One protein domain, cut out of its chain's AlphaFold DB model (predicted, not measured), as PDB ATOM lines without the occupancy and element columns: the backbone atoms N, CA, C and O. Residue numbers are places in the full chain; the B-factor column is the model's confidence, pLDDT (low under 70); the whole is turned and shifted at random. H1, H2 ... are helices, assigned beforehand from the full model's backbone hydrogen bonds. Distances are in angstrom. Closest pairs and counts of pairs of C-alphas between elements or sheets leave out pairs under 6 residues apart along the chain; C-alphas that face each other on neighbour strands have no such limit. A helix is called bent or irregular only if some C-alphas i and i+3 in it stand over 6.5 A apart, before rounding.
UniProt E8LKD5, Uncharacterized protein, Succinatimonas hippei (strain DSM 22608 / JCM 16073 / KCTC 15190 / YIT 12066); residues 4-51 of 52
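What this domain is: This is residues 4 to 51 of the 52 residues of an uncharacterized protein of Succinatimonas hippei (strain DSM 22608 / JCM 16073 / KCTC 15190 / YIT 12066) (UniProt E8LKD5). The longest helix, H3, folds back along H2 in a loose helical hairpin, and H1 is set off beyond H2 with an open gap between them. The chain runs along H1, back along H2 and out again along H3 in a flat zigzag, with residues 46 to 51 sticking out at the far end of H3. The printed part has 48 residues with three named helices, H1, H2 and H3 in that order along the chain, and no named strand; its class is all helix. It is only just loose, close to compact, with a radius of gyration of the C-alphas of 11.6 A, and its C-alphas span 32 by 27 by 15 A.

How they stand to each other: H3, residues 35 to 49, touches H2, residues 19 to 29, with its residues 35 to 38 alone. There are 4 pairs of C-alphas within 8 A, and the closest C-alphas of the two helices are those of Leu 24 and Val 38, 6.9 A apart. Their lines stand at a shallow tilt of 19 degrees and they run opposite ways; their centres are 12.6 A apart. H2 and H3 form a helical hairpin, joined by a tight link of 5 residues. H1, residues 4 to 12, touches no helix: it is apart from H2 and apart from H3. A short link of 6 residues joins H1 to H2. In H1, H2 and H3 every pair of O of residue i and N of residue i+4 is within hydrogen-bond range.

Where its parts are: H3 has 15 residues, from Phe 35 to Cys 49, and measures 21.2 A from first to last C-alpha; C-alpha 35 is at (-5.870, 32.487, 48.615) and C-alpha 49 at (-4.537, 37.632, 28.142). H2 has 11 residues, from Gln 19 to Ala 29, and measures 15.3 A. H1 has 9 residues, from Asp 4 to Met 12, and measures 12.3 A, with C-alpha 4 at (-19.280, 44.651, 47.093). No helix is bent or irregular.

The domain as a whole: The two C-alphas farthest apart are those of Asp 30 and Ala 51, 32.0 A, and the outline is flat. Two stretches stand free: residues 46 to 51, of which 46 to 49 belong to H3, and residues 9 to 14, of which 9 to 12 belong to H1. Without them the body has 36 residues, spans 24 by 22 by 14 A and has a radius of gyration of 9.7 A. The printed part has no cut, and neither link is long. The mean pLDDT of the printed part is 83.7, and residues 48 to 51 are under 70.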
ATOM      1  N   ASP A   4     -18.529  43.465  47.533       83.88
ATOM      2  CA  ASP A   4     -19.280  44.651  47.093       83.88
ATOM      3  C   ASP A   4     -18.379  45.887  46.949       83.88
ATOM      4  O   ASP A   4     -18.564  46.687  46.039       83.88
ATOM      5  N   GLU A   5     -17.352  46.008  47.793       85.56
ATOM      6  CA  GLU A   5     -16.338  47.068  47.699       85.56
ATOM      7  C   GLU A   5     -15.412  46.874  46.495       85.56
ATOM      8  O   GLU A   5     -15.099  47.842  45.800       85.56
ATOM      9  N   VAL A   6     -15.015  45.630  46.201       83.81
ATOM     10  CA  VAL A   6     -14.257  45.301  44.983       83.81
ATOM     11  C   VAL A   6     -15.075  45.666  43.745       83.81
ATOM     12  O   VAL A   6     -14.568  46.352  42.862       83.81
ATOM     13  N   LYS A   7     -16.359  45.294  43.706       85.12
ATOM     14  CA  LYS A   7     -17.269  45.653  42.610       85.12
ATOM     15  C   LYS A   7     -17.438  47.163  42.470       85.12
ATOM     16  O   LYS A   7     -17.355  47.674  41.360       85.12
ATOM     17  N   ALA A   8     -17.641  47.872  43.580       87.62
ATOM     18  CA  ALA A   8     -17.768  49.327  43.570       87.62
ATOM     19  C   ALA A   8     -16.492  50.003  43.042       87.62
ATOM     20  O   ALA A   8     -16.579  50.915  42.227       87.62
ATOM     21  N   THR A   9     -15.317  49.517  43.450       88.31
ATOM     22  CA  THR A   9     -14.018  50.038  42.992       88.31
ATOM     23  C   THR A   9     -13.810  49.799  41.496       88.31
ATOM     24  O   THR A   9     -13.413  50.714  40.784       88.31
ATOM     25  N   LEU A  10     -14.131  48.601  40.997       87.12
ATOM     26  CA  LEU A  10     -14.036  48.291  39.566       87.12
ATOM     27  C   LEU A  10     -15.006  49.147  38.742       87.12
ATOM     28  O   LEU A  10     -14.607  49.728  37.735       87.12
ATOM     29  N   ALA A  11     -16.241  49.317  39.217       89.06
ATOM     30  CA  ALA A  11     -17.238  50.151  38.555       89.06
ATOM     31  C   ALA A  11     -16.808  51.628  38.457       89.06
ATOM     32  O   ALA A  11     -17.105  52.278  37.456       89.06
ATOM     33  N   MET A  12     -16.067  52.155  39.444       91.50
ATOM     34  CA  MET A  12     -15.486  53.507  39.368       91.50
ATOM     35  C   MET A  12     -14.495  53.664  38.203       91.50
ATOM     36  O   MET A  12     -14.338  54.769  37.687       91.50
ATOM     37  N   GLU A  13     -13.865  52.573  37.766       91.12
ATOM     38  CA  GLU A  13     -12.952  52.535  36.619       91.12
ATOM     39  C   GLU A  13     -13.625  52.029  35.324       91.12
ATOM     40  O   GLU A  13     -12.950  51.847  34.313       91.12
ATOM     41  N   ASN A  14     -14.955  51.850  35.315       89.94
ATOM     42  CA  ASN A  14     -15.720  51.194  34.238       89.94
ATOM     43  C   ASN A  14     -15.245  49.760  33.932       89.94
ATOM     44  O   ASN A  14     -15.318  49.298  32.792       89.94
ATOM     45  N   LEU A  15     -14.743  49.066  34.949       87.50
ATOM     46  CA  LEU A  15     -14.380  47.658  34.893       87.50
ATOM     47  C   LEU A  15     -15.473  46.817  35.551       87.50
ATOM     48  O   LEU A  15     -16.125  47.240  36.507       87.50
ATOM     49  N   GLU A  16     -15.643  45.597  35.060       87.06
ATOM     50  CA  GLU A  16     -16.599  44.631  35.595       87.06
ATOM     51  C   GLU A  16     -15.924  43.273  35.763       87.06
ATOM     52  O   GLU A  16     -15.014  42.918  35.013       87.06
ATOM     53  N   LEU A  17     -16.378  42.511  36.759       83.94
ATOM     54  CA  LEU A  17     -15.975  41.120  36.919       83.94
ATOM     55  C   LEU A  17     -16.772  40.254  35.947       83.94
ATOM     56  O   LEU A  17     -17.991  40.389  35.830       83.94
ATOM     57  N   SER A  18     -16.100  39.304  35.310       87.31
ATOM     58  CA  SER A  18     -16.778  38.188  34.661       87.31
ATOM     59  C   SER A  18     -17.505  37.314  35.691       87.31
ATOM     60  O   SER A  18     -17.203  37.321  36.889       87.31
ATOM     61  N   GLN A  19     -18.452  36.498  35.219       86.56
ATOM     62  CA  GLN A  19     -19.186  35.570  36.087       86.56
ATOM     63  C   GLN A  19     -18.261  34.587  36.820       86.56
ATOM     64  O   GLN A  19     -18.518  34.247  37.976       86.56
ATOM     65  N   ASP A  20     -17.181  34.150  36.170       86.06
ATOM     66  CA  ASP A  20     -16.217  33.220  36.758       86.06
ATOM     67  C   ASP A  20     -15.381  33.888  37.857       86.06
ATOM     68  O   ASP A  20     -15.174  33.300  38.921       86.06
ATOM     69  N   GLU A  21     -14.959  35.140  37.649       85.75
ATOM     70  CA  GLU A  21     -14.233  35.923  38.656       85.75
ATOM     71  C   GLU A  21     -15.114  36.242  39.867       85.75
ATOM     72  O   GLU A  21     -14.673  36.117  41.012       85.75
ATOM     73  N   GLU A  22     -16.381  36.596  39.637       88.56
ATOM     74  CA  GLU A  22     -17.330  36.850  40.719       88.56
ATOM     75  C   GLU A  22     -17.583  35.588  41.553       88.56
ATOM     76  O   GLU A  22     -17.585  35.639  42.789       88.56
ATOM     77  N   LYS A  23     -17.751  34.439  40.890       89.75
ATOM     78  CA  LYS A  23     -17.928  33.151  41.563       89.75
ATOM     79  C   LYS A  23     -16.706  32.784  42.402       89.75
ATOM     80  O   LYS A  23     -16.868  32.392  43.554       89.75
ATOM     81  N   LEU A  24     -15.503  32.955  41.858       88.00
ATOM     82  CA  LEU A  24     -14.257  32.665  42.563       88.00
ATOM     83  C   LEU A  24     -14.088  33.537  43.814       88.00
ATOM     84  O   LEU A  24     -13.746  33.027  44.881       88.00
ATOM     85  N   LEU A  25     -14.353  34.842  43.703       87.38
ATOM     86  CA  LEU A  25     -14.290  35.755  44.844       87.38
ATOM     87  C   LEU A  25     -15.332  35.404  45.909       87.38
ATOM     88  O   LEU A  25     -15.043  35.506  47.101       87.38
ATOM     89  N   LYS A  26     -16.520  34.944  45.496       90.31
ATOM     90  CA  LYS A  26     -17.559  34.458  46.409       90.31
ATOM     91  C   LYS A  26     -17.145  33.182  47.130       90.31
ATOM     92  O   LYS A  26     -17.241  33.129  48.351       90.31
ATOM     93  N   ASP A  27     -16.622  32.199  46.406       91.06
ATOM     94  CA  ASP A  27     -16.116  30.963  47.004       91.06
ATOM     95  C   ASP A  27     -14.949  31.248  47.972       91.06
ATOM     96  O   ASP A  27     -14.816  30.571  48.993       91.06
ATOM     97  N   PHE A  28     -14.129  32.271  47.697       89.38
ATOM     98  CA  PHE A  28     -13.059  32.710  48.597       89.38
ATOM     99  C   PHE A  28     -13.611  33.371  49.864       89.38
ATOM    100  O   PHE A  28     -13.193  33.026  50.969       89.38
ATOM    101  N   ALA A  29     -14.585  34.273  49.722       87.44
ATOM    102  CA  ALA A  29     -15.250  34.915  50.856       87.44
ATOM    103  C   ALA A  29     -15.996  33.904  51.747       87.44
ATOM    104  O   ALA A  29     -16.019  34.061  52.967       87.44
ATOM    105  N   ASP A  30     -16.545  32.845  51.148       90.50
ATOM    106  CA  ASP A  30     -17.207  31.738  51.845       90.50
ATOM    107  C   ASP A  30     -16.208  30.732  52.464       90.50
ATOM    108  O   ASP A  30     -16.625  29.754  53.091       90.50
ATOM    109  N   GLY A  31     -14.893  30.927  52.282       89.50
ATOM    110  CA  GLY A  31     -13.841  30.044  52.799       89.50
ATOM    111  C   GLY A  31     -13.748  28.682  52.101       89.50
ATOM    112  O   GLY A  31     -13.159  27.749  52.646       89.50
ATOM    113  N   ARG A  32     -14.343  28.541  50.910       92.06
ATOM    114  CA  ARG A  32     -14.359  27.295  50.120       92.06
ATOM    115  C   ARG A  32     -13.112  27.111  49.268       92.06
ATOM    116  O   ARG A  32     -12.784  25.979  48.921       92.06
ATOM    117  N   VAL A  33     -12.439  28.208  48.925       89.56
ATOM    118  CA  VAL A  33     -11.160  28.198  48.209       89.56
ATOM    119  C   VAL A  33     -10.110  28.993  48.972       89.56
ATOM    120  O   VAL A  33     -10.428  29.953  49.675       89.56
ATOM    121  N   SER A  34      -8.849  28.585  48.845       90.25
ATOM    122  CA  SER A  34      -7.727  29.274  49.475       90.25
ATOM    123  C   SER A  34      -7.265  30.480  48.658       90.25
ATOM    124  O   SER A  34      -7.546  30.609  47.463       90.25
ATOM    125  N   PHE A  35      -6.490  31.356  49.298       88.50
ATOM    126  CA  PHE A  35      -5.870  32.487  48.615       88.50
ATOM    127  C   PHE A  35      -4.934  32.032  47.484       88.50
ATOM    128  O   PHE A  35      -4.899  32.671  46.434       88.50
ATOM    129  N   GLU A  36      -4.210  30.916  47.650       92.44
ATOM    130  CA  GLU A  36      -3.364  30.366  46.586       92.44
ATOM    131  C   GLU A  36      -4.176  30.011  45.340       92.44
ATOM    132  O   GLU A  36      -3.744  30.323  44.233       92.44
ATOM    133  N   GLN A  37      -5.371  29.435  45.506       85.94
ATOM    134  CA  GLN A  37      -6.236  29.081  44.377       85.94
ATOM    135  C   GLN A  37      -6.730  30.326  43.629       85.94
ATOM    136  O   GLN A  37      -6.735  30.345  42.397       85.94
ATOM    137  N   VAL A  38      -7.085  31.388  44.361       87.12
ATOM    138  CA  VAL A  38      -7.474  32.674  43.761       87.12
ATOM    139  C   VAL A  38      -6.300  33.307  43.014       87.12
ATOM    140  O   VAL A  38      -6.440  33.744  41.871       87.12
ATOM    141  N   ARG A  39      -5.115  33.321  43.632       88.38
ATOM    142  CA  ARG A  39      -3.891  33.852  43.024       88.38
ATOM    143  C   ARG A  39      -3.544  33.116  41.733       88.38
ATOM    144  O   ARG A  39      -3.233  33.762  40.735       88.38
ATOM    145  N   ASP A  40      -3.591  31.789  41.742       89.12
ATOM    146  CA  ASP A  40      -3.228  30.977  40.582       89.12
ATOM    147  C   ASP A  40      -4.215  31.191  39.423       89.12
ATOM    148  O   ASP A  40      -3.793  31.288  38.268       89.12
ATOM    149  N   PHE A  41      -5.507  31.365  39.723       85.00
ATOM    150  CA  PHE A  41      -6.508  31.756  38.728       85.00
ATOM    151  C   PHE A  41      -6.176  33.107  38.083       85.00
ATOM    152  O   PHE A  41      -6.099  33.190  36.858       85.00
ATOM    153  N   ILE A  42      -5.893  34.139  38.887       83.06
ATOM    154  CA  ILE A  42      -5.548  35.481  38.385       83.06
ATOM    155  C   ILE A  42      -4.271  35.431  37.535       83.06
ATOM    156  O   ILE A  42      -4.222  35.991  36.440       83.06
ATOM    157  N   VAL A  43      -3.235  34.728  37.998       85.88
ATOM    158  CA  VAL A  43      -1.972  34.587  37.257       85.88
ATOM    159  C   VAL A  43      -2.195  33.900  35.910       85.88
ATOM    160  O   VAL A  43      -1.612  34.319  34.907       85.88
ATOM    161  N   ASN A  44      -3.035  32.867  35.864       82.62
ATOM    162  CA  ASN A  44      -3.363  32.172  34.623       82.62
ATOM    163  C   ASN A  44      -4.217  33.036  33.688       82.62
ATOM    164  O   ASN A  44      -3.937  33.075  32.491       82.62
ATOM    165  N   ALA A  45      -5.186  33.786  34.217       72.44
ATOM    166  CA  ALA A  45      -5.984  34.733  33.441       72.44
ATOM    167  C   ALA A  45      -5.097  35.810  32.786       72.44
ATOM    168  O   ALA A  45      -5.164  36.021  31.577       72.44
ATOM    169  N   VAL A  46      -4.171  36.405  33.547       73.38
ATOM    170  CA  VAL A  46      -3.216  37.406  33.035       73.38
ATOM    171  C   VAL A  46      -2.268  36.810  31.989       73.38
ATOM    172  O   VAL A  46      -1.962  37.462  30.990       73.38
ATOM    173  N   LYS A  47      -1.795  35.574  32.191       71.62
ATOM    174  CA  LYS A  47      -0.942  34.878  31.213       71.62
ATOM    175  C   LYS A  47      -1.680  34.604  29.905       71.62
ATOM    176  O   LYS A  47      -1.103  34.821  28.843       71.62
ATOM    177  N   ASN A  48      -2.939  34.188  29.983       60.38
ATOM    178  CA  ASN A  48      -3.762  33.913  28.808       60.38
ATOM    179  C   ASN A  48      -4.147  35.199  28.061       60.38
ATOM    180  O   ASN A  48      -4.240  35.182  26.840       60.38
ATOM    181  N   CYS A  49      -4.274  36.331  28.761       55.81
ATOM    182  CA  CYS A  49      -4.537  37.632  28.142       55.81
ATOM    183  C   CYS A  49      -3.330  38.199  27.368       55.81
ATOM    184  O   CYS A  49      -3.513  38.981  26.444       55.81
ATOM    185  N   LYS A  50      -2.094  37.815  27.727       43.94
ATOM    186  CA  LYS A  50      -0.858  38.217  27.017       43.94
ATOM    187  C   LYS A  50      -0.511  37.335  25.813       43.94
ATOM    188  O   LYS A  50       0.463  37.624  25.123       43.94
ATOM    189  N   ALA A  51      -1.250  36.248  25.598       43.38
ATOM    190  CA  ALA A  51      -1.035  35.317  24.493       43.38
ATOM    191  C   ALA A  51      -1.931  35.602  23.269       43.38
ATOM    192  O   ALA A  51      -1.908  34.815  22.323       43.38
TER     193      ALA A  51